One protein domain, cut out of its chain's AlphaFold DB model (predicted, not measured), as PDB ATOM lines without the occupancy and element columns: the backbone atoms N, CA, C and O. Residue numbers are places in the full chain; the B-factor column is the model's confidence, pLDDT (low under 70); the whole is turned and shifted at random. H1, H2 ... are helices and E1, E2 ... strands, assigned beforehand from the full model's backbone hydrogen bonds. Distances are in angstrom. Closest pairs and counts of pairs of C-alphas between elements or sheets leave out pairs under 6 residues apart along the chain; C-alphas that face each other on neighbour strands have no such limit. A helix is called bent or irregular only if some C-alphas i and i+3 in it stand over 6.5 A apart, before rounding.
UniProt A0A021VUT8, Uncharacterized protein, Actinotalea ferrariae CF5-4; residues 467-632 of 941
ATOM      1  N   ARG A 467     143.961 -68.222  78.174       89.62
ATOM      2  CA  ARG A 467     144.422 -67.488  76.981       89.62
ATOM      3  C   ARG A 467     144.232 -65.975  77.143       89.62
ATOM      4  O   ARG A 467     145.173 -65.229  76.884       89.62
ATOM      5  N   ALA A 468     143.080 -65.535  77.656       89.75
ATOM      6  CA  ALA A 468     142.818 -64.128  77.962       89.75
ATOM      7  C   ALA A 468     143.766 -63.575  79.046       89.75
ATOM      8  O   ALA A 468     144.293 -62.471  78.907       89.75
ATOM      9  N   PHE A 469     144.062 -64.359  80.093       91.31
ATOM     10  CA  PHE A 469     145.072 -63.998  81.095       91.31
ATOM     11  C   PHE A 469     146.466 -63.793  80.474       91.31
ATOM     12  O   PHE A 469     147.123 -62.789  80.757       91.31
ATOM     13  N   LEU A 470     146.908 -64.703  79.596       91.00
ATOM     14  CA  LEU A 470     148.180 -64.561  78.879       91.00
ATOM     15  C   LEU A 470     148.202 -63.309  77.994       91.00
ATOM     16  O   LEU A 470     149.183 -62.569  78.032       91.00
ATOM     17  N   ALA A 471     147.133 -63.051  77.236       91.44
ATOM     18  CA  ALA A 471     147.028 -61.868  76.383       91.44
ATOM     19  C   ALA A 471     147.099 -60.571  77.204       91.44
ATOM     20  O   ALA A 471     147.881 -59.685  76.871       91.44
ATOM     21  N   GLY A 472     146.390 -60.491  78.335       91.25
ATOM     22  CA  GLY A 472     146.470 -59.344  79.246       91.25
ATOM     23  C   GLY A 472     147.879 -59.109  79.813       91.25
ATOM     24  O   GLY A 472     148.324 -57.965  79.900       91.25
ATOM     25  N   GLN A 473     148.617 -60.175  80.143       92.19
ATOM     26  CA  GLN A 473     150.017 -60.069  80.580       92.19
ATOM     27  C   GLN A 473     150.956 -59.598  79.457       92.19
ATOM     28  O   GLN A 473     151.869 -58.817  79.721       92.19
ATOM     29  N   VAL A 474     150.743 -60.040  78.211       89.88
ATOM     30  CA  VAL A 474     151.539 -59.595  77.050       89.88
ATOM     31  C   VAL A 474     151.235 -58.137  76.695       89.88
ATOM     32  O   VAL A 474     152.174 -57.358  76.540       89.88
ATOM     33  N   ALA A 475     149.957 -57.747  76.655       91.25
ATOM     34  CA  ALA A 475     149.525 -56.366  76.425       91.25
ATOM     35  C   ALA A 475     150.176 -55.395  77.424       91.25
ATOM     36  O   ALA A 475     150.773 -54.397  77.026       91.25
ATOM     37  N   GLN A 476     150.153 -55.737  78.719       90.38
ATOM     38  CA  GLN A 476     150.778 -54.931  79.772       90.38
ATOM     39  C   GLN A 476     152.314 -54.875  79.670       90.38
ATOM     40  O   GLN A 476     152.913 -53.859  80.022       90.38
ATOM     41  N   ALA A 477     152.968 -55.961  79.247       86.94
ATOM     42  CA  ALA A 477     154.430 -56.041  79.207       86.94
ATOM     43  C   ALA A 477     155.058 -55.347  77.985       86.94
ATOM     44  O   ALA A 477     156.232 -54.976  78.045       86.94
ATOM     45  N   GLU A 478     154.307 -55.207  76.890       85.75
ATOM     46  CA  GLU A 478     154.796 -54.672  75.610       85.75
ATOM     47  C   GLU A 478     154.103 -53.374  75.160       85.75
ATOM     48  O   GLU A 478     154.503 -52.819  74.142       85.75
ATOM     49  N   ASP A 479     153.125 -52.875  75.927       88.12
ATOM     50  CA  ASP A 479     152.334 -51.665  75.635       88.12
ATOM     51  C   ASP A 479     151.624 -51.733  74.266       88.12
ATOM     52  O   ASP A 479     151.680 -50.821  73.442       88.12
ATOM     53  N   ILE A 480     150.971 -52.875  74.015       89.88
ATOM     54  CA  ILE A 480     150.183 -53.152  72.803       89.88
ATOM     55  C   ILE A 480     148.706 -53.365  73.145       89.88
ATOM     56  O   ILE A 480     148.363 -53.725  74.273       89.88
ATOM     57  N   ASP A 481     147.821 -53.172  72.165       92.44
ATOM     58  CA  ASP A 481     146.396 -53.446  72.352       92.44
ATOM     59  C   ASP A 481     146.107 -54.946  72.572       92.44
ATOM     60  O   ASP A 481     146.910 -55.830  72.250       92.44
ATOM     61  N   LEU A 482     144.940 -55.237  73.154       89.62
ATOM     62  CA  LEU A 482     144.577 -56.597  73.545       89.62
ATOM     63  C   LEU A 482     144.412 -57.537  72.340       89.62
ATOM     64  O   LEU A 482     144.787 -58.699  72.449       89.62
ATOM     65  N   ALA A 483     143.927 -57.058  71.190       87.75
ATOM     66  CA  ALA A 483     143.740 -57.897  70.004       87.75
ATOM     67  C   ALA A 483     145.092 -58.289  69.380       87.75
ATOM     68  O   ALA A 483     145.303 -59.445  69.000       87.75
ATOM     69  N   ALA A 484     146.050 -57.358  69.350       86.31
ATOM     70  CA  ALA A 484     147.433 -57.634  68.978       86.31
ATOM     71  C   ALA A 484     148.107 -58.617  69.956       86.31
ATOM     72  O   ALA A 484     148.851 -59.506  69.528       86.31
ATOM     73  N   ALA A 485     147.824 -58.504  71.258       87.62
ATOM     74  CA  ALA A 485     148.327 -59.429  72.271       87.62
ATOM     75  C   ALA A 485     147.709 -60.836  72.160       87.62
ATOM     76  O   ALA A 485     148.434 -61.827  72.259       87.62
ATOM     77  N   GLU A 486     146.405 -60.948  71.899       87.56
ATOM     78  CA  GLU A 486     145.719 -62.221  71.639       87.56
ATOM     79  C   GLU A 486     146.318 -62.930  70.418       87.56
ATOM     80  O   GLU A 486     146.743 -64.086  70.522       87.56
ATOM     81  N   ALA A 487     146.469 -62.217  69.295       86.38
ATOM     82  CA  ALA A 487     147.113 -62.739  68.090       86.38
ATOM     83  C   ALA A 487     148.570 -63.184  68.342       86.38
ATOM     84  O   ALA A 487     149.017 -64.202  67.810       86.38
ATOM     85  N   ALA A 488     149.309 -62.466  69.193       83.69
ATOM     86  CA  ALA A 488     150.675 -62.817  69.581       83.69
ATOM     87  C   ALA A 488     150.774 -64.054  70.497       83.69
ATOM     88  O   ALA A 488     151.822 -64.707  70.521       83.69
ATOM     89  N   VAL A 489     149.720 -64.384  71.253       86.31
ATOM     90  CA  VAL A 489     149.691 -65.520  72.193       86.31
ATOM     91  C   VAL A 489     149.390 -66.849  71.499       86.31
ATOM     92  O   VAL A 489     149.967 -67.862  71.900       86.31
ATOM     93  N   VAL A 490     148.560 -66.870  70.447       84.50
ATOM     94  CA  VAL A 490     148.193 -68.097  69.704       84.50
ATOM     95  C   VAL A 490     149.409 -68.970  69.324       84.50
ATOM     96  O   VAL A 490     149.490 -70.098  69.821       84.50
ATOM     97  N   PRO A 491     150.417 -68.485  68.566       80.75
ATOM     98  CA  PRO A 491     151.554 -69.322  68.165       80.75
ATOM     99  C   PRO A 491     152.443 -69.759  69.343       80.75
ATOM    100  O   PRO A 491     153.151 -70.763  69.246       80.75
ATOM    101  N   LEU A 492     152.417 -69.038  70.471       82.12
ATOM    102  CA  LEU A 492     153.160 -69.407  71.680       82.12
ATOM    103  C   LEU A 492     152.460 -70.518  72.473       82.12
ATOM    104  O   LEU A 492     153.132 -71.367  73.061       82.12
ATOM    105  N   VAL A 493     151.124 -70.533  72.474       83.25
ATOM    106  CA  VAL A 493     150.322 -71.635  73.018       83.25
ATOM    107  C   VAL A 493     150.582 -72.913  72.223       83.25
ATOM    108  O   VAL A 493     150.878 -73.948  72.825       83.25
ATOM    109  N   ASP A 494     150.566 -72.834  70.893       78.38
ATOM    110  CA  ASP A 494     150.820 -73.990  70.029       78.38
ATOM    111  C   ASP A 494     152.266 -74.494  70.171       78.38
ATOM    112  O   ASP A 494     152.487 -75.691  70.366       78.38
ATOM    113  N   TRP A 495     153.254 -73.588  70.205       79.94
ATOM    114  CA  TRP A 495     154.645 -73.927  70.536       79.94
ATOM    115  C   TRP A 495     154.763 -74.660  71.879       79.94
ATOM    116  O   TRP A 495     155.469 -75.667  71.974       79.94
ATOM    117  N   TRP A 496     154.065 -74.192  72.919       79.88
ATOM    118  CA  TRP A 496     154.133 -74.808  74.243       79.88
ATOM    119  C   TRP A 496     153.464 -76.187  74.267       79.88
ATOM    120  O   TRP A 496     154.023 -77.126  74.840       79.88
ATOM    121  N   LYS A 497     152.303 -76.343  73.619       78.25
ATOM    122  CA  LYS A 497     151.606 -77.632  73.513       78.25
ATOM    123  C   LYS A 497     152.437 -78.660  72.743       78.25
ATOM    124  O   LYS A 497     152.653 -79.757  73.251       78.25
ATOM    125  N   LEU A 498     152.951 -78.288  71.569       74.56
ATOM    126  CA  LEU A 498     153.702 -79.174  70.668       74.56
ATOM    127  C   LEU A 498     155.159 -79.421  71.097       74.56
ATOM    128  O   LEU A 498     155.772 -80.397  70.658       74.56
ATOM    129  N   GLY A 499     155.735 -78.529  71.910       66.69
ATOM    130  CA  GLY A 499     157.120 -78.602  72.385       66.69
ATOM    131  C   GLY A 499     157.330 -79.485  73.620       66.69
ATOM    132  O   GLY A 499     158.470 -79.833  73.942       66.69
ATOM    133  N   ASN A 500     156.256 -79.862  74.319       71.62
ATOM    134  CA  ASN A 500     156.303 -80.752  75.477       71.62
ATOM    135  C   ASN A 500     156.157 -82.224  75.059       71.62
ATOM    136  O   ASN A 500     155.338 -82.559  74.213       71.62
ATOM    137  N   ARG A 501     156.896 -83.138  75.714       66.19
ATOM    138  CA  ARG A 501     156.778 -84.590  75.446       66.19
ATOM    139  C   ARG A 501     155.358 -85.117  75.666       66.19
ATOM    140  O   ARG A 501     154.969 -86.056  74.998       66.19
ATOM    141  N   TRP A 502     154.629 -84.561  76.627       70.06
ATOM    142  CA  TRP A 502     153.232 -84.897  76.880       70.06
ATOM    143  C   TRP A 502     152.409 -83.666  76.556       70.06
ATOM    144  O   TRP A 502     152.566 -82.649  77.236       70.06
ATOM    145  N   HIS A 503     151.574 -83.758  75.527       71.31
ATOM    146  CA  HIS A 503     150.688 -82.681  75.130       71.31
ATOM    147  C   HIS A 503     149.603 -82.552  76.207       71.31
ATOM    148  O   HIS A 503     148.945 -83.531  76.568       71.31
ATOM    149  N   ARG A 504     149.484 -81.365  76.805       69.25
ATOM    150  CA  ARG A 504     148.585 -81.087  77.934       69.25
ATOM    151  C   ARG A 504     147.654 -79.933  77.577       69.25
ATOM    152  O   ARG A 504     148.125 -78.995  76.926       69.25
ATOM    153  N   PRO A 505     146.391 -79.965  78.027       71.69
ATOM    154  CA  PRO A 505     145.554 -78.780  77.981       71.69
ATOM    155  C   PRO A 505     146.117 -77.716  78.939       71.69
ATOM    156  O   PRO A 505     146.876 -78.024  79.865       71.69
ATOM    157  N   LEU A 506     145.752 -76.459  78.708       75.94
ATOM    158  CA  LEU A 506     146.158 -75.306  79.520       75.94
ATOM    159  C   LEU A 506     145.249 -75.060  80.737       75.94
ATOM    160  O   LEU A 506     145.277 -73.972  81.304       75.94
ATOM    161  N   ASN A 507     144.460 -76.058  81.136       70.81
ATOM    162  CA  ASN A 507     143.586 -76.015  82.304       70.81
ATOM    163  C   ASN A 507     143.826 -77.215  83.242       70.81
ATOM    164  O   ASN A 507     144.260 -78.290  82.817       70.81
ATOM    165  N   GLY A 508     143.551 -77.036  84.535       70.38
ATOM    166  CA  GLY A 508     143.553 -78.106  85.531       70.38
ATOM    167  C   GLY A 508     144.215 -77.712  86.849       70.38
ATOM    168  O   GLY A 508     143.647 -76.974  87.645       70.38
ATOM    169  N   ASP A 509     145.385 -78.290  87.133       76.31
ATOM    170  CA  ASP A 509     146.129 -78.017  88.370       76.31
ATOM    171  C   ASP A 509     146.770 -76.612  88.330       76.31
ATOM    172  O   ASP A 509     147.634 -76.378  87.473       76.31
ATOM    173  N   PRO A 510     146.465 -75.710  89.289       80.19
ATOM    174  CA  PRO A 510     147.059 -74.375  89.355       80.19
ATOM    175  C   PRO A 510     148.594 -74.361  89.342       80.19
ATOM    176  O   PRO A 510     149.199 -73.407  88.845       80.19
ATOM    177  N   THR A 511     149.268 -75.408  89.848       79.50
ATOM    178  CA  THR A 511     150.743 -75.459  89.801       79.50
ATOM    179  C   THR A 511     151.277 -75.724  88.389       79.50
ATOM    180  O   THR A 511     152.324 -75.189  88.001       79.50
ATOM    181  N   ALA A 512     150.541 -76.500  87.587       77.88
ATOM    182  CA  ALA A 512     150.845 -76.751  86.185       77.88
ATOM    183  C   ALA A 512     150.547 -75.517  85.317       77.88
ATOM    184  O   ALA A 512     151.391 -75.144  84.500       77.88
ATOM    185  N   GLU A 513     149.415 -74.849  85.548       82.50
ATOM    186  CA  GLU A 513     149.022 -73.604  84.872       82.50
ATOM    187  C   GLU A 513     150.046 -72.482  85.105       82.50
ATOM    188  O   GLU A 513     150.558 -71.890  84.152       82.50
ATOM    189  N   ALA A 514     150.457 -72.249  86.358       83.06
ATOM    190  CA  ALA A 514     151.483 -71.255  86.687       83.06
ATOM    191  C   ALA A 514     152.834 -71.550  86.002       83.06
ATOM    192  O   ALA A 514     153.542 -70.638  85.557       83.06
ATOM    193  N   LYS A 515     153.197 -72.834  85.872       83.69
ATOM    194  CA  LYS A 515     154.405 -73.265  85.154       83.69
ATOM    195  C   LYS A 515     154.274 -73.072  83.638       83.69
ATOM    196  O   LYS A 515     155.263 -72.694  83.006       83.69
ATOM    197  N   ALA A 516     153.091 -73.305  83.069       84.12
ATOM    198  CA  ALA A 516     152.794 -73.046  81.662       84.12
ATOM    199  C   ALA A 516     152.897 -71.546  81.351       84.12
ATOM    200  O   ALA A 516     153.687 -71.157  80.490       84.12
ATOM    201  N   ALA A 517     152.215 -70.698  82.130       85.38
ATOM    202  CA  ALA A 517     152.239 -69.247  81.962       85.38
ATOM    203  C   ALA A 517     153.662 -68.679  82.045       85.38
ATOM    204  O   ALA A 517     154.093 -67.937  81.163       85.38
ATOM    205  N   LYS A 518     154.444 -69.100  83.050       86.19
ATOM    206  CA  LYS A 518     155.846 -68.683  83.192       86.19
ATOM    207  C   LYS A 518     156.709 -69.080  81.988       86.19
ATOM    208  O   LYS A 518     157.612 -68.329  81.627       86.19
ATOM    209  N   ALA A 519     156.465 -70.242  81.382       84.56
ATOM    210  CA  ALA A 519     157.198 -70.687  80.197       84.56
ATOM    211  C   ALA A 519     156.804 -69.886  78.943       84.56
ATOM    212  O   ALA A 519     157.687 -69.422  78.226       84.56
ATOM    213  N   ILE A 520     155.502 -69.686  78.717       86.94
ATOM    214  CA  ILE A 520     154.950 -68.957  77.563       86.94
ATOM    215  C   ILE A 520     155.382 -67.482  77.583       86.94
ATOM    216  O   ILE A 520     155.908 -66.980  76.593       86.94
ATOM    217  N   LEU A 521     155.254 -66.796  78.724       87.50
ATOM    218  CA  LEU A 521     155.647 -65.386  78.856       87.50
ATOM    219  C   LEU A 521     157.170 -65.190  78.750       87.50
ATOM    220  O   LEU A 521     157.635 -64.225  78.141       87.50
ATOM    221  N   ALA A 522     157.970 -66.124  79.280       85.69
ATOM    222  CA  ALA A 522     159.423 -66.098  79.096       85.69
ATOM    223  C   ALA A 522     159.832 -66.313  77.627       85.69
ATOM    224  O   ALA A 522     160.833 -65.746  77.184       85.69
ATOM    225  N   GLU A 523     159.061 -67.100  76.875       84.00
ATOM    226  CA  GLU A 523     159.269 -67.305  75.445       84.00
ATOM    227  C   GLU A 523     158.856 -66.072  74.627       84.00
ATOM    228  O   GLU A 523     159.642 -65.629  73.789       84.00
ATOM    229  N   ARG A 524     157.728 -65.413  74.942       85.75
ATOM    230  CA  ARG A 524     157.382 -64.110  74.340       85.75
ATOM    231  C   ARG A 524     158.508 -63.094  74.535       85.75
ATOM    232  O   ARG A 524     158.997 -62.523  73.562       85.75
ATOM    233  N   ALA A 525     158.999 -62.948  75.766       80.94
ATOM    234  CA  ALA A 525     160.109 -62.052  76.080       80.94
ATOM    235  C   ALA A 525     161.421 -62.429  75.357       80.94
ATOM    236  O   ALA A 525     162.254 -61.558  75.093       80.94
ATOM    237  N   ARG A 526     161.631 -63.711  75.014       77.69
ATOM    238  CA  ARG A 526     162.753 -64.159  74.169       77.69
ATOM    239  C   ARG A 526     162.576 -63.690  72.724       77.69
ATOM    240  O   ARG A 526     163.531 -63.165  72.153       77.69
ATOM    241  N   VAL A 527     161.383 -63.863  72.157       76.69
ATOM    242  CA  VAL A 527     161.043 -63.454  70.783       76.69
ATOM    243  C   VAL A 527     161.110 -61.931  70.628       76.69
ATOM    244  O   VAL A 527     161.773 -61.448  69.713       76.69
ATOM    245  N   ALA A 528     160.552 -61.165  71.569       73.50
ATOM    246  CA  ALA A 528     160.616 -59.701  71.561       73.50
ATOM    247  C   ALA A 528     162.069 -59.179  71.567       73.50
ATOM    248  O   ALA A 528     162.439 -58.326  70.760       73.50
ATOM    249  N   ARG A 529     162.951 -59.756  72.401       71.56
ATOM    250  CA  ARG A 529     164.392 -59.425  72.398       71.56
ATOM    251  C   ARG A 529     165.105 -59.843  71.112       71.56
ATOM    252  O   ARG A 529     166.095 -59.218  70.735       71.56
ATOM    253  N   ALA A 530     164.647 -60.906  70.449       66.81
ATOM    254  CA  ALA A 530     165.253 -61.389  69.214       66.81
ATOM    255  C   ALA A 530     165.070 -60.403  68.050       66.81
ATOM    256  O   ALA A 530     166.000 -60.260  67.252       66.81
ATOM    257  N   ALA A 531     163.930 -59.703  67.998       64.44
ATOM    258  CA  ALA A 531     163.589 -58.732  66.955       64.44
ATOM    259  C   ALA A 531     164.590 -57.563  66.856       64.44
ATOM    260  O   ALA A 531     164.865 -57.080  65.759       64.44
ATOM    261  N   GLY A 532     165.227 -57.170  67.968       64.06
ATOM    262  CA  GLY A 532     166.247 -56.111  67.992       64.06
ATOM    263  C   GLY A 532     167.506 -56.387  67.153       64.06
ATOM    264  O   GLY A 532     168.304 -55.479  66.937       64.06
ATOM    265  N   ASN A 533     167.694 -57.614  66.653       68.31
ATOM    266  CA  ASN A 533     168.829 -58.006  65.808       68.31
ATOM    267  C   ASN A 533     168.481 -58.170  64.312       68.31
ATOM    268  O   ASN A 533     169.354 -58.559  63.530       68.31
ATOM    269  N   ALA A 534     167.244 -57.860  63.898       71.50
ATOM    270  CA  ALA A 534     166.698 -58.195  62.576       71.50
ATOM    271  C   ALA A 534     167.606 -57.824  61.384       71.50
ATOM    272  O   ALA A 534     167.767 -58.622  60.462       71.50
ATOM    273  N   GLY A 535     168.262 -56.656  61.413       77.50
ATOM    274  CA  GLY A 535     169.155 -56.220  60.329       77.50
ATOM    275  C   GLY A 535     170.398 -57.105  60.140       77.50
ATOM    276  O   GLY A 535     170.791 -57.383  59.009       77.50
ATOM    277  N   ARG A 536     170.997 -57.597  61.234       79.75
ATOM    278  CA  ARG A 536     172.147 -58.521  61.188       79.75
ATOM    279  C   ARG A 536     171.697 -59.931  60.822       79.75
ATOM    280  O   ARG A 536     172.354 -60.602  60.032       79.75
ATOM    281  N   ASP A 537     170.565 -60.359  61.372       85.56
ATOM    282  CA  ASP A 537     169.984 -61.670  61.092       85.56
ATOM    283  C   ASP A 537     169.631 -61.814  59.604       85.56
ATOM    284  O   ASP A 537     169.997 -62.814  58.991       85.56
ATOM    285  N   GLY A 538     169.042 -60.782  58.989       84.62
ATOM    286  CA  GLY A 538     168.767 -60.743  57.549       84.62
ATOM    287  C   GLY A 538     170.024 -60.849  56.675       84.62
ATOM    288  O   GLY A 538     170.019 -61.579  55.685       84.62
ATOM    289  N   GLN A 539     171.130 -60.197  57.061       86.19
ATOM    290  CA  GLN A 539     172.414 -60.319  56.352       86.19
ATOM    291  C   GLN A 539     172.982 -61.742  56.423       86.19
ATOM    292  O   GLN A 539     173.443 -62.269  55.409       86.19
ATOM    293  N   VAL A 540     172.927 -62.384  57.595       87.69
ATOM    294  CA  VAL A 540     173.403 -63.769  57.755       87.69
ATOM    295  C   VAL A 540     172.506 -64.742  56.988       87.69
ATOM    296  O   VAL A 540     173.030 -65.594  56.277       87.69
ATOM    297  N   VAL A 541     171.179 -64.590  57.043       90.81
ATOM    298  CA  VAL A 541     170.241 -65.401  56.246       90.81
ATOM    299  C   VAL A 541     170.525 -65.266  54.747       90.81
ATOM    300  O   VAL A 541     170.583 -66.281  54.056       90.81
ATOM    301  N   ALA A 542     170.753 -64.052  54.239       90.00
ATOM    302  CA  ALA A 542     171.083 -63.836  52.830       90.00
ATOM    303  C   ALA A 542     172.402 -64.523  52.427       90.00
ATOM    304  O   ALA A 542     172.444 -65.219  51.414       90.00
ATOM    305  N   ALA A 543     173.456 -64.390  53.239       89.94
ATOM    306  CA  ALA A 543     174.746 -65.033  52.985       89.94
ATOM    307  C   ALA A 543     174.663 -66.571  53.039       89.94
ATOM    308  O   ALA A 543     175.214 -67.251  52.177       89.94
ATOM    309  N   VAL A 544     173.934 -67.122  54.015       91.88
ATOM    310  CA  VAL A 544     173.721 -68.570  54.157       91.88
ATOM    311  C   VAL A 544     172.914 -69.129  52.986       91.88
ATOM    312  O   VAL A 544     173.305 -70.150  52.434       91.88
ATOM    313  N   ARG A 545     171.843 -68.453  52.550       93.50
ATOM    314  CA  ARG A 545     171.041 -68.874  51.384       93.50
ATOM    315  C   ARG A 545     171.800 -68.768  50.059       93.50
ATOM    316  O   ARG A 545     171.520 -69.535  49.147       93.50
ATOM    317  N   ALA A 546     172.759 -67.848  49.946       90.25
ATOM    318  CA  ALA A 546     173.649 -67.773  48.788       90.25
ATOM    319  C   ALA A 546     174.692 -68.909  48.772       90.25
ATOM    320  O   ALA A 546     175.033 -69.406  47.704       90.25
ATOM    321  N   ALA A 547     175.179 -69.335  49.944       89.31
ATOM    322  CA  ALA A 547     176.092 -70.474  50.083       89.31
ATOM    323  C   ALA A 547     175.386 -71.840  49.971       89.31
ATOM    324  O   ALA A 547     175.988 -72.805  49.504       89.31
ATOM    325  N   HIS A 548     174.120 -71.914  50.389       91.06
ATOM    326  CA  HIS A 548     173.298 -73.121  50.430       91.06
ATOM    327  C   HIS A 548     171.901 -72.833  49.846       91.06
ATOM    328  O   HIS A 548     170.977 -72.498  50.597       91.06
ATOM    329  N   PRO A 549     171.723 -72.929  48.513       90.69
ATOM    330  CA  PRO A 549     170.449 -72.624  47.851       90.69
ATOM    331  C   PRO A 549     169.274 -73.512  48.291       90.69
ATOM    332  O   PRO A 549     168.119 -73.111  48.174       90.69
ATOM    333  N   ASP A 550     169.572 -74.706  48.802       91.56
ATOM    334  CA  ASP A 550     168.653 -75.761  49.233       91.56
ATOM    335  C   ASP A 550     168.404 -75.794  50.756       91.56
ATOM    336  O   ASP A 550     167.778 -76.727  51.264       91.56
ATOM    337  N   VAL A 551     168.879 -74.784  51.495       94.44
ATOM    338  CA  VAL A 551     168.742 -74.706  52.958       94.44
ATOM    339  C   VAL A 551     167.279 -74.785  53.416       94.44
ATOM    340  O   VAL A 551     166.412 -74.047  52.952       94.44
ATOM    341  N   LEU A 552     167.011 -75.677  54.371       93.06
ATOM    342  CA  LEU A 552     165.686 -75.942  54.939       93.06
ATOM    343  C   LEU A 552     165.340 -74.959  56.062       93.06
ATOM    344  O   LEU A 552     164.231 -74.437  56.124       93.06
ATOM    345  N   LEU A 553     166.304 -74.717  56.952       94.38
ATOM    346  CA  LEU A 553     166.160 -73.891  58.149       94.38
ATOM    347  C   LEU A 553     167.442 -73.086  58.364       94.38
ATOM    348  O   LEU A 553     168.528 -73.663  58.399       94.38
ATOM    349  N   VAL A 554     167.309 -71.781  58.604       93.62
ATOM    350  CA  VAL A 554     168.356 -70.955  59.225       93.62
ATOM    351  C   VAL A 554     167.831 -70.454  60.561       93.62
ATOM    352  O   VAL A 554     166.748 -69.872  60.630       93.62
ATOM    353  N   ALA A 555     168.592 -70.666  61.630       91.88
ATOM    354  CA  ALA A 555     168.184 -70.304  62.980       91.88
ATOM    355  C   ALA A 555     169.358 -69.790  63.827       91.88
ATOM    356  O   ALA A 555     170.521 -70.081  63.552       91.88
ATOM    357  N   ARG A 556     169.064 -69.043  64.894       89.88
ATOM    358  CA  ARG A 556     170.058 -68.549  65.862       89.88
ATOM    359  C   ARG A 556     169.917 -69.237  67.218       89.88
ATOM    360  O   ARG A 556     168.818 -69.350  67.760       89.88
ATOM    361  N   LYS A 557     171.032 -69.675  67.798       88.31
ATOM    362  CA  LYS A 557     171.101 -70.253  69.147       88.31
ATOM    363  C   LYS A 557     171.137 -69.163  70.228       88.31
ATOM    364  O   LYS A 557     171.382 -67.990  69.957       88.31
ATOM    365  N   LYS A 558     170.935 -69.556  71.491       80.06
ATOM    366  CA  LYS A 558     170.964 -68.636  72.650       80.06
ATOM    367  C   LYS A 558     172.331 -67.980  72.905       80.06
ATOM    368  O   LYS A 558     172.370 -66.932  73.533       80.06
ATOM    369  N   ASP A 559     173.419 -68.579  72.422       82.81
ATOM    370  CA  ASP A 559     174.790 -68.045  72.498       82.81
ATOM    371  C   ASP A 559     175.127 -67.053  71.363       82.81
ATOM    372  O   ASP A 559     176.251 -66.561  71.277       82.81
ATOM    373  N   GLY A 560     174.166 -66.759  70.480       82.12
ATOM    374  CA  GLY A 560     174.344 -65.879  69.327       82.12
ATOM    375  C   GLY A 560     174.962 -66.548  68.095       82.12
ATOM    376  O   GLY A 560     175.054 -65.892  67.062       82.12
ATOM    377  N   THR A 561     175.356 -67.825  68.153       90.75
ATOM    378  CA  THR A 561     175.773 -68.574  66.953       90.75
ATOM    379  C   THR A 561     174.577 -68.867  66.049       90.75
ATOM    380  O   THR A 561     173.449 -69.032  66.522       90.75
ATOM    381  N   TYR A 562     174.818 -68.947  64.743       92.56
ATOM    382  CA  TYR A 562     173.801 -69.330  63.768       92.56
ATOM    383  C   TYR A 562     173.999 -70.788  63.354       92.56
ATOM    384  O   TYR A 562     175.110 -71.323  63.396       92.56
ATOM    385  N   VAL A 563     172.910 -71.434  62.960       94.75
ATOM    386  CA  VAL A 563     172.892 -72.793  62.432       94.75
ATOM    387  C   VAL A 563     172.040 -72.827  61.170       94.75
ATOM    388  O   VAL A 563     170.980 -72.203  61.119       94.75
ATOM    389  N   ALA A 564     172.516 -73.545  60.161       95.12
ATOM    390  CA  ALA A 564     171.797 -73.819  58.930       95.12
ATOM    391  C   ALA A 564     171.675 -75.335  58.741       95.12
ATOM    392  O   ALA A 564     172.634 -76.064  59.008       95.12
ATOM    393  N   LEU A 565     170.503 -75.798  58.310       95.44
ATOM    394  CA  LEU A 565     170.240 -77.198  57.981       95.44
ATOM    395  C   LEU A 565     170.008 -77.329  56.476       95.44
ATOM    396  O   LEU A 565     169.095 -76.697  55.948       95.44
ATOM    397  N   THR A 566     170.803 -78.153  55.804       94.62
ATOM    398  CA  THR A 566     170.642 -78.511  54.384       94.62
ATOM    399  C   THR A 566     170.300 -80.000  54.265       94.62
ATOM    400  O   THR A 566     170.713 -80.776  55.130       94.62
ATOM    401  N   PRO A 567     169.539 -80.442  53.250       92.25
ATOM    402  CA  PRO A 567     169.294 -81.863  53.010       92.25
ATOM    403  C   PRO A 567     170.614 -82.627  52.831       92.25
ATOM    404  O   PRO A 567     171.472 -82.197  52.062       92.25
ATOM    405  N   THR A 568     170.781 -83.780  53.481       90.94
ATOM    406  CA  THR A 568     171.887 -84.682  53.131       90.94
ATOM    407  C   THR A 568     171.509 -85.449  51.855       90.94
ATOM    408  O   THR A 568     170.454 -86.091  51.835       90.94
ATOM    409  N   PRO A 569     172.312 -85.406  50.775       84.62
ATOM    410  CA  PRO A 569     172.049 -86.214  49.589       84.62
ATOM    411  C   PRO A 569     172.233 -87.702  49.917       84.62
ATOM    412  O   PRO A 569     173.265 -88.097  50.452       84.62
ATOM    413  N   ARG A 570     171.229 -88.519  49.582       82.62
ATOM    414  CA  ARG A 570     171.259 -89.986  49.696       82.62
ATOM    415  C   ARG A 570     171.771 -90.606  48.389       82.62
ATOM    416  O   ARG A 570     171.390 -90.160  47.308       82.62
ATOM    417  N   ARG A 571     172.583 -91.660  48.486       80.88
ATOM    418  CA  ARG A 571     173.092 -92.477  47.369       80.88
ATOM    419  C   ARG A 571     172.014 -93.392  46.791       80.88
ATOM    420  O   ARG A 571     171.921 -93.538  45.575       80.88
ATOM    421  N   TRP A 572     171.201 -93.998  47.654       75.69
ATOM    422  CA  TRP A 572     170.137 -94.928  47.271       75.69
ATOM    423  C   TRP A 572     168.778 -94.251  47.416       75.69
ATOM    424  O   TRP A 572     168.255 -94.101  48.517       75.69
ATOM    425  N   VAL A 573     168.220 -93.792  46.295       64.81
ATOM    426  CA  VAL A 573     166.993 -92.985  46.263       64.81
ATOM    427  C   VAL A 573     166.042 -93.513  45.205       64.81
ATOM    428  O   VAL A 573     166.398 -93.553  44.030       64.81
ATOM    429  N   ARG A 574     164.806 -93.827  45.608       54.53
ATOM    430  CA  ARG A 574     163.716 -94.140  44.680       54.53
ATOM    431  C   ARG A 574     162.797 -92.934  44.489       54.53
ATOM    432  O   ARG A 574     162.168 -92.505  45.458       54.53
ATOM    433  N   PRO A 575     162.634 -92.418  43.258       47.56
ATOM    434  CA  PRO A 575     161.497 -91.573  42.925       47.56
ATOM    435  C   PRO A 575     160.210 -92.387  43.096       47.56
ATOM    436  O   PRO A 575     160.017 -93.408  42.434       47.56
ATOM    437  N   THR A 576     159.312 -91.957  43.983       50.44
ATOM    438  CA  THR A 576     157.988 -92.576  44.115       50.44
ATOM    439  C   THR A 576     157.125 -92.213  42.910       50.44
ATOM    440  O   THR A 576     156.451 -91.178  42.920       50.44
ATOM    441  N   ASP A 577     157.110 -93.071  41.889       42.75
ATOM    442  CA  ASP A 577     156.062 -93.059  40.867       42.75
ATOM    443  C   ASP A 577     154.738 -93.517  41.503       42.75
ATOM    444  O   ASP A 577     154.386 -94.701  41.516       42.75
ATOM    445  N   LYS A 578     154.007 -92.541  42.056       44.06
ATOM    446  CA  LYS A 578     152.686 -92.729  42.673       44.06
ATOM    447  C   LYS A 578     151.623 -93.240  41.689       44.06
ATOM    448  O   LYS A 578     150.568 -93.666  42.146       44.06
ATOM    449  N   ALA A 579     151.851 -93.173  40.373       41.00
ATOM    450  CA  ALA A 579     150.902 -93.674  39.379       41.00
ATOM    451  C   ALA A 579     151.083 -95.177  39.114       41.00
ATOM    452  O   ALA A 579     150.106 -95.861  38.810       41.00
ATOM    453  N   ARG A 580     152.309 -95.705  39.252       38.06
ATOM    454  CA  ARG A 580     152.598 -97.145  39.115       38.06
ATOM    455  C   ARG A 580     152.542 -97.912  40.438       38.06
ATOM    456  O   ARG A 580     152.124 -99.069  40.427       38.06
ATOM    457  N   ASN A 581     152.948 -97.316  41.564       39.88
ATOM    458  CA  ASN A 581     153.039 -98.037  42.838       39.88
ATOM    459  C   ASN A 581     151.806 -97.801  43.732       39.88
ATOM    460  O   ASN A 581     151.551 -96.680  44.164       39.88
ATOM    461  N   HIS A 582     151.050 -98.864  44.039       39.47
ATOM    462  CA  HIS A 582     149.925 -98.810  44.995       39.47
ATOM    463  C   HIS A 582     150.385 -98.634  46.454       39.47
ATOM    464  O   HIS A 582     149.588 -98.255  47.314       39.47
ATOM    465  N   TYR A 583     151.665 -98.896  46.718       44.12
ATOM    466  CA  TYR A 583     152.318 -98.763  48.015       44.12
ATOM    467  C   TYR A 583     153.338 -97.619  47.921       44.12
ATOM    468  O   TYR A 583     154.057 -97.483  46.930       44.12
ATOM    469  N   GLY A 584     153.307 -96.695  48.882       46.19
ATOM    470  CA  GLY A 584     153.947 -95.374  48.784       46.19
ATOM    471  C   GLY A 584     155.455 -95.370  49.044       46.19
ATOM    472  O   GLY A 584     155.973 -94.384  49.570       46.19
ATOM    473  N   ASP A 585     156.127 -96.475  48.740       47.84
ATOM    474  CA  ASP A 585     157.363 -96.862  49.410       47.84
ATOM    475  C   ASP A 585     158.573 -96.078  48.896       47.84
ATOM    476  O   ASP A 585     158.901 -96.079  47.702       47.84
ATOM    477  N   GLN A 586     159.265 -95.432  49.832       50.12
ATOM    478  CA  GLN A 586     160.629 -94.959  49.645       50.12
ATOM    479  C   GLN A 586     161.583 -96.038  50.158       50.12
ATOM    480  O   GLN A 586     161.299 -96.711  51.138       50.12
ATOM    481  N   VAL A 587     162.713 -96.192  49.475       57.09
ATOM    482  CA  VAL A 587     163.778 -97.141  49.844       57.09
ATOM    483  C   VAL A 587     164.558 -96.668  51.058       57.09
ATOM    484  O   VAL A 587     164.982 -97.472  51.876       57.09
ATOM    485  N   ALA A 588     164.787 -95.359  51.100       64.38
ATOM    486  CA  ALA A 588     165.476 -94.627  52.136       64.38
ATOM    487  C   ALA A 588     164.850 -93.221  52.160       64.38
ATOM    488  O   ALA A 588     164.673 -92.623  51.088       64.38
ATOM    489  N   PRO A 589     164.476 -92.677  53.328       68.19
ATOM    490  CA  PRO A 589     163.722 -91.440  53.408       68.19
ATOM    491  C   PRO A 589     164.599 -90.229  53.064       68.19
ATOM    492  O   PRO A 589     165.692 -90.033  53.602       68.19
ATOM    493  N   LEU A 590     164.087 -89.384  52.165       76.62
ATOM    494  CA  LEU A 590     164.733 -88.138  51.718       76.62
ATOM    495  C   LEU A 590     164.506 -86.942  52.658       76.62
ATOM    496  O   LEU A 590     164.935 -85.827  52.348       76.62
ATOM    497  N   ASP A 591     163.760 -87.147  53.741       77.94
ATOM    498  CA  ASP A 591     163.249 -86.129  54.660       77.94
ATOM    499  C   ASP A 591     163.697 -86.365  56.115       77.94
ATOM    500  O   ASP A 591     163.067 -85.860  57.041       77.94
ATOM    501  N   VAL A 592     164.793 -87.106  56.321       83.19
ATOM    502  CA  VAL A 592     165.346 -87.461  57.644       83.19
ATOM    503  C   VAL A 592     166.685 -86.769  57.920       83.19
ATOM    504  O   VAL A 592     166.777 -85.947  58.835       83.19
ATOM    505  N   TRP A 593     167.718 -87.082  57.133       89.69
ATOM    506  CA  TRP A 593     169.099 -86.657  57.385       89.69
ATOM    507  C   TRP A 593     169.388 -85.247  56.852       89.69
ATOM    508  O   TRP A 593     169.084 -84.932  55.699       89.69
ATOM    509  N   VAL A 594     170.005 -84.403  57.686       93.19
ATOM    510  CA  VAL A 594     170.476 -83.066  57.293       93.19
ATOM    511  C   VAL A 594     171.951 -82.867  57.621       93.19
ATOM    512  O   VAL A 594     172.468 -83.368  58.624       93.19
ATOM    513  N   ASN A 595     172.617 -82.042  56.818       94.62
ATOM    514  CA  ASN A 595     173.921 -81.498  57.153       94.62
ATOM    515  C   ASN A 595     173.710 -80.219  57.977       94.62
ATOM    516  O   ASN A 595     172.949 -79.321  57.611       94.62
ATOM    517  N   ARG A 596     174.364 -80.149  59.137       95.19
ATOM    518  CA  ARG A 596     174.259 -79.041  60.091       95.19
ATOM    519  C   ARG A 596     175.494 -78.153  59.997       95.19
ATOM    520  O   ARG A 596     176.552 -78.501  60.522       95.19
ATOM    521  N   HIS A 597     175.335 -76.978  59.409       94.94
ATOM    522  CA  HIS A 597     176.375 -75.957  59.316       94.94
ATOM    523  C   HIS A 597     176.256 -74.977  60.490       94.94
ATOM    524  O   HIS A 597     175.198 -74.388  60.704       94.94
ATOM    525  N   GLU A 598     177.324 -74.777  61.262       93.94
ATOM    526  CA  GLU A 598     177.402 -73.734  62.290       93.94
ATOM    527  C   GLU A 598     178.171 -72.512  61.788       93.94
ATOM    528  O   GLU A 598     179.221 -72.637  61.153       93.94
ATOM    529  N   TYR A 599     177.698 -71.329  62.179       92.88
ATOM    530  CA  TYR A 599     178.345 -70.047  61.927       92.88
ATOM    531  C   TYR A 599     178.522 -69.279  63.242       92.88
ATOM    532  O   TYR A 599     177.701 -69.354  64.161       92.88
ATOM    533  N   THR A 600     179.602 -68.509  63.342       89.81
ATOM    534  CA  THR A 600     179.862 -67.613  64.476       89.81
ATOM    535  C   THR A 600     178.773 -66.543  64.595       89.81
ATOM    536  O   THR A 600     178.067 -66.241  63.635       89.81
ATOM    537  N   ALA A 601     178.707 -65.851  65.735       82.12
ATOM    538  CA  ALA A 601     177.849 -64.671  65.888       82.12
ATOM    539  C   ALA A 601     178.158 -63.535  64.882       82.12
ATOM    540  O   ALA A 601     177.373 -62.597  64.744       82.12
ATOM    541  N   THR A 602     179.295 -63.585  64.176       79.81
ATOM    542  CA  THR A 602     179.677 -62.668  63.084       79.81
ATOM    543  C   THR A 602     179.351 -63.207  61.684       79.81
ATOM    544  O   THR A 602     179.802 -62.622  60.705       79.81
ATOM    545  N   GLY A 603     178.598 -64.307  61.572       78.44
ATOM    546  CA  GLY A 603     178.193 -64.897  60.292       78.44
ATOM    547  C   GLY A 603     179.304 -65.644  59.545       78.44
ATOM    548  O   GLY A 603     179.124 -65.984  58.380       78.44
ATOM    549  N   ARG A 604     180.455 -65.916  60.176       86.06
ATOM    550  CA  ARG A 604     181.538 -66.703  59.557       86.06
ATOM    551  C   ARG A 604     181.289 -68.191  59.769       86.06
ATOM    552  O   ARG A 604     180.965 -68.584  60.887       86.06
ATOM    553  N   ALA A 605     181.474 -69.008  58.734       88.31
ATOM    554  CA  ALA A 605     181.386 -70.463  58.853       88.31
ATOM    555  C   ALA A 605     182.373 -70.985  59.915       88.31
ATOM    556  O   ALA A 605     183.484 -70.465  60.048       88.31
ATOM    557  N   LYS A 606     181.942 -71.982  60.692       90.50
ATOM    558  CA  LYS A 606     182.685 -72.530  61.836       90.50
ATOM    559  C   LYS A 606     182.939 -74.029  61.676       90.50
ATOM    560  O   LYS A 606     184.088 -74.450  61.693       90.50
ATOM    561  N   THR A 607     181.878 -74.824  61.542       93.06
ATOM    562  CA  THR A 607     181.940 -76.295  61.454       93.06
ATOM    563  C   THR A 607     180.718 -76.833  60.722       93.06
ATOM    564  O   THR A 607     179.609 -76.387  61.011       93.06
ATOM    565  N   THR A 608     180.898 -77.840  59.871       93.12
ATOM    566  CA  THR A 608     179.804 -78.665  59.334       93.12
ATOM    567  C   THR A 608     179.791 -80.005  60.067       93.12
ATOM    568  O   THR A 608     180.847 -80.579  60.321       93.12
ATOM    569  N   THR A 609     178.610 -80.499  60.433       94.38
ATOM    570  CA  THR A 609     178.393 -81.890  60.855       94.38
ATOM    571  C   THR A 609     177.442 -82.527  59.850       94.38
ATOM    572  O   THR A 609     176.323 -82.043  59.701       94.38
ATOM    573  N   GLU A 610     177.883 -83.562  59.150       93.56
ATOM    574  CA  GLU A 610     177.056 -84.300  58.186       93.56
ATOM    575  C   GLU A 610     176.244 -85.393  58.890       93.56
ATOM    576  O   GLU A 610     176.521 -85.708  60.049       93.56
ATOM    577  N   TRP A 611     175.234 -85.943  58.205       91.38
ATOM    578  CA  TRP A 611     174.413 -87.054  58.706       91.38
ATOM    579  C   TRP A 611     173.846 -86.810  60.116       91.38
ATOM    580  O   TRP A 611     173.987 -87.617  61.033       91.38
ATOM    581  N   VAL A 612     173.184 -85.665  60.307       92.12
ATOM    582  CA  VAL A 612     172.551 -85.301  61.581       92.12
ATOM    583  C   VAL A 612     171.037 -85.468  61.484       92.12
ATOM    584  O   VAL A 612     170.405 -84.916  60.589       92.12
ATOM    585  N   ILE A 613     170.434 -86.136  62.470       89.50
ATOM    586  CA  ILE A 613     168.997 -86.012  62.759       89.50
ATOM    587  C   ILE A 613     168.831 -84.960  63.871       89.50
ATOM    588  O   ILE A 613     169.294 -85.168  65.001       89.50
ATOM    589  N   PRO A 614     168.233 -83.790  63.585       85.31
ATOM    590  CA  PRO A 614     168.203 -82.672  64.514       85.31
ATOM    591  C   PRO A 614     167.085 -82.883  65.540       85.31
ATOM    592  O   PRO A 614     165.912 -82.656  65.259       85.31
ATOM    593  N   ALA A 615     167.447 -83.296  66.757       81.00
ATOM    594  CA  ALA A 615     166.474 -83.591  67.809       81.00
ATOM    595  C   ALA A 615     165.480 -82.421  68.036       81.00
ATOM    596  O   ALA A 615     165.934 -81.289  68.263       81.00
ATOM    597  N   PRO A 616     164.150 -82.667  68.086       75.88
ATOM    598  CA  PRO A 616     163.130 -81.617  68.230       75.88
ATOM    599  C   PRO A 616     163.385 -80.661  69.400       75.88
ATOM    600  O   PRO A 616     163.222 -79.450  69.282       75.88
ATOM    601  N   SER A 617     163.854 -81.208  70.525       71.69
ATOM    602  CA  SER A 617     164.168 -80.476  71.759       71.69
ATOM    603  C   SER A 617     165.397 -79.568  71.665       71.69
ATOM    604  O   SER A 617     165.623 -78.753  72.563       71.69
ATOM    605  N   THR A 618     166.210 -79.722  70.617       80.06
ATOM    606  CA  THR A 618     167.320 -78.826  70.278       80.06
ATOM    607  C   THR A 618     166.851 -77.747  69.311       80.06
ATOM    608  O   THR A 618     167.082 -76.572  69.592       80.06
ATOM    609  N   VAL A 619     166.128 -78.122  68.248       82.75
ATOM    610  CA  VAL A 619     165.571 -77.176  67.265       82.75
ATOM    611  C   VAL A 619     164.641 -76.161  67.936       82.75
ATOM    612  O   VAL A 619     164.790 -74.959  67.726       82.75
ATOM    613  N   SER A 620     163.762 -76.603  68.844       76.00
ATOM    614  CA  SER A 620     162.811 -75.732  69.557       76.00
ATOM    615  C   SER A 620     163.451 -74.687  70.484       76.00
ATOM    616  O   SER A 620     162.767 -73.777  70.950       76.00
ATOM    617  N   ARG A 621     164.759 -74.791  70.764       78.38
ATOM    618  CA  ARG A 621     165.522 -73.802  71.551       78.38
ATOM    619  C   ARG A 621     166.147 -72.710  70.689       78.38
ATOM    620  O   ARG A 621     166.676 -71.739  71.243       78.38
ATOM    621  N   TRP A 622     166.157 -72.884  69.371       86.69
ATOM    622  CA  TRP A 622     166.689 -71.913  68.424       86.69
ATOM    623  C   TRP A 622     165.647 -70.822  68.135       86.69
ATOM    624  O   TRP A 622     164.501 -70.880  68.587       86.69
ATOM    625  N   ILE A 623     166.071 -69.747  67.487       84.94
ATOM    626  CA  ILE A 623     165.209 -68.689  66.957       84.94
ATOM    627  C   ILE A 623     165.191 -68.922  65.446       84.94
ATOM    628  O   ILE A 623     166.246 -68.706  64.844       84.94
ATOM    629  N   PRO A 624     164.098 -69.406  64.834       87.12
ATOM    630  CA  PRO A 624     164.031 -69.522  63.382       87.12
ATOM    631  C   PRO A 624     164.115 -68.125  62.756       87.12
ATOM    632  O   PRO A 624     163.523 -67.171  63.258       87.12
ATOM    633  N   LEU A 625     164.908 -68.004  61.694       88.81
ATOM    634  CA  LEU A 625     165.125 -66.767  60.932       88.81
ATOM    635  C   LEU A 625     164.728 -66.930  59.457       88.81
ATOM    636  O   LEU A 625     164.427 -65.950  58.785       88.81
ATOM    637  N   PHE A 626     164.745 -68.167  58.960       90.69
ATOM    638  CA  PHE A 626     164.249 -68.562  57.648       90.69
ATOM    639  C   PHE A 626     163.836 -70.034  57.698       90.69
ATOM    640  O   PHE A 626     164.604 -70.859  58.192       90.69
ATOM    641  N   GLU A 627     162.666 -70.352  57.149       91.75
ATOM    642  CA  GLU A 627     162.180 -71.717  56.934       91.75
ATOM    643  C   GLU A 627     161.742 -71.848  55.471       91.75
ATOM    644  O   GLU A 627     161.007 -71.003  54.961       91.75
ATOM    645  N   ALA A 628     162.219 -72.885  54.783       89.62
ATOM    646  CA  ALA A 628     161.750 -73.242  53.449       89.62
ATOM    647  C   ALA A 628     160.452 -74.057  53.541       89.62
ATOM    648  O   ALA A 628     160.255 -74.802  54.496       89.62
ATOM    649  N   GLU A 629     159.603 -74.012  52.513       84.31
ATOM    650  CA  GLU A 629     158.343 -74.777  52.472       84.31
ATOM    651  C   GLU A 629     158.556 -76.284  52.732       84.31
ATOM    652  O   GLU A 629     157.848 -76.896  53.530       84.31
ATOM    653  N   ARG A 630     159.620 -76.864  52.154       81.62
ATOM    654  CA  ARG A 630     160.022 -78.270  52.356       81.62
ATOM    655  C   ARG A 630     160.375 -78.615  53.814       81.62
ATOM    656  O   ARG A 630     160.376 -79.787  54.170       81.62
ATOM    657  N   TRP A 631     160.672 -77.635  54.669       85.69
ATOM    658  CA  TRP A 631     160.931 -77.871  56.095       85.69
ATOM    659  C   TRP A 631     159.651 -78.170  56.890       85.69
ATOM    660  O   TRP A 631     159.699 -78.925  57.862       85.69
ATOM    661  N   ALA A 632     158.501 -77.639  56.461       75.62
ATOM    662  CA  ALA A 632     157.216 -77.906  57.107       75.62
ATOM    663  C   ALA A 632     156.794 -79.381  56.968       75.62
ATOM    664  O   ALA A 632     156.260 -79.956  57.918       75.62
TER     665      ALA A 632
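AT A GLANCE: This is residues 467 to 632 of the 941 residues of an uncharacterized protein of Actinotalea ferrariae CF5-4 (UniProt A0A021VUT8). The model has two lobes: in one, three helices, H1, H2 and H3, pack crosswise on each other, and in the other a twisted sheet of five strands has H4 over one face. H3, the longest helix, reaches from the first lobe to the second, and from the sheet a long loop, residues 568 to 593, runs out and back between E2 and E3, with residues 578 to 583 sticking out free. The printed part has 166 residues, with six named helices and five named strands in the order H1, H2, H3, H4, E1, E2, E3, E4, H5, E5, H6. The sheet's order is E4, E3, E2, E1, E5, all antiparallel, and the class is mixed, helices and strands. The whole is loose, with a radius of gyration of the C-alphas of 19.4 A, and spans 54 by 45 by 26 A.

HOW THE PARTS SIT: H1, residues 467 to 478, touches residues 482 to 489 of H2, residues 482 to 499, at a steep tilt of 65 degrees, opposite ways; their closest C-alphas, Ala 471 and Glu 486, are 4.9 A apart. H2 has a kink of 25 degrees near residue 489 and is only just irregular, with C-alphas 488 and 491 6.7 A apart. H3, residues 510 to 531, touches H2 with the closest C-alphas, Leu 492 and Ile 520, 6.2 A apart; at 70.5 degrees they are only just about perpendicular. H3 touches H1 at a steep tilt of 39 degrees, the same way, closest at the C-alphas of Leu 470 and Ala 517, 6.9 A apart. H3 only grazes the sheet, with residues 526 to 530. H4, residues 534 to 547, and H3 meet only through their link. H4 is on the sheet at a height of 8.6 A, over E2, residues 562 to 567, and E1, residues 553 to 556, and runs slantwise to the strands, at 40 degrees to E1 on the local plane; this makes two layers, a helix on one face of a sheet. The closest C-alphas of H4 and E1, Val 541 and Val 554, are 6.6 A apart. E1, E2, E3, residues 594 to 599, and E4, residues 605 to 612, form a meander, each strand the antiparallel neighbour of the one before. N 563 and O 555 are 2.8 A apart across E2 and E1, N 595 and O 566 2.8 A across E3 and E2, and N 596 and O 609 2.8 A across E4 and E3. H5, residues 616 to 619, is close to H2 but not clearly touching it, with the C-alphas of Gly 499 and Ser 617 7.3 A apart. E5, residues 623 to 627, is an edge strand antiparallel to E1, with N 556 and O 623 2.8 A apart. H6, residues 629 to 632, only grazes the sheet. Every O i to N i+4 pair is within hydrogen-bond range in H1, H3 and H4, and 12 of 14 in H2; H5 and H6 are too short for such a pair.

IN THESE COORDINATES: H1 begins at C-alpha 467 (144.422, -67.488, 76.981) and measures 16.5 A from first to last C-alpha, H2 25.4 A, H3 31.9 A and H4 19.9 A. E1 begins at C-alpha 553 (166.160, -73.891, 58.149). E2 measures 17.1 A, E3 15.9 A and E4 17.5 A. H6 ends at C-alpha 632 (157.216, -77.906, 57.107).

THE WHOLE: The two C-alphas farthest apart, those of Gln 476 and Arg 580, are 58.6 A apart. The printed part has no cut, and the link from E2 to E3, 26 residues, is long. The mean pLDDT of the printed part is 81.0; 24 residues are under 70, among them residues 530 to 533 and 573 to 589.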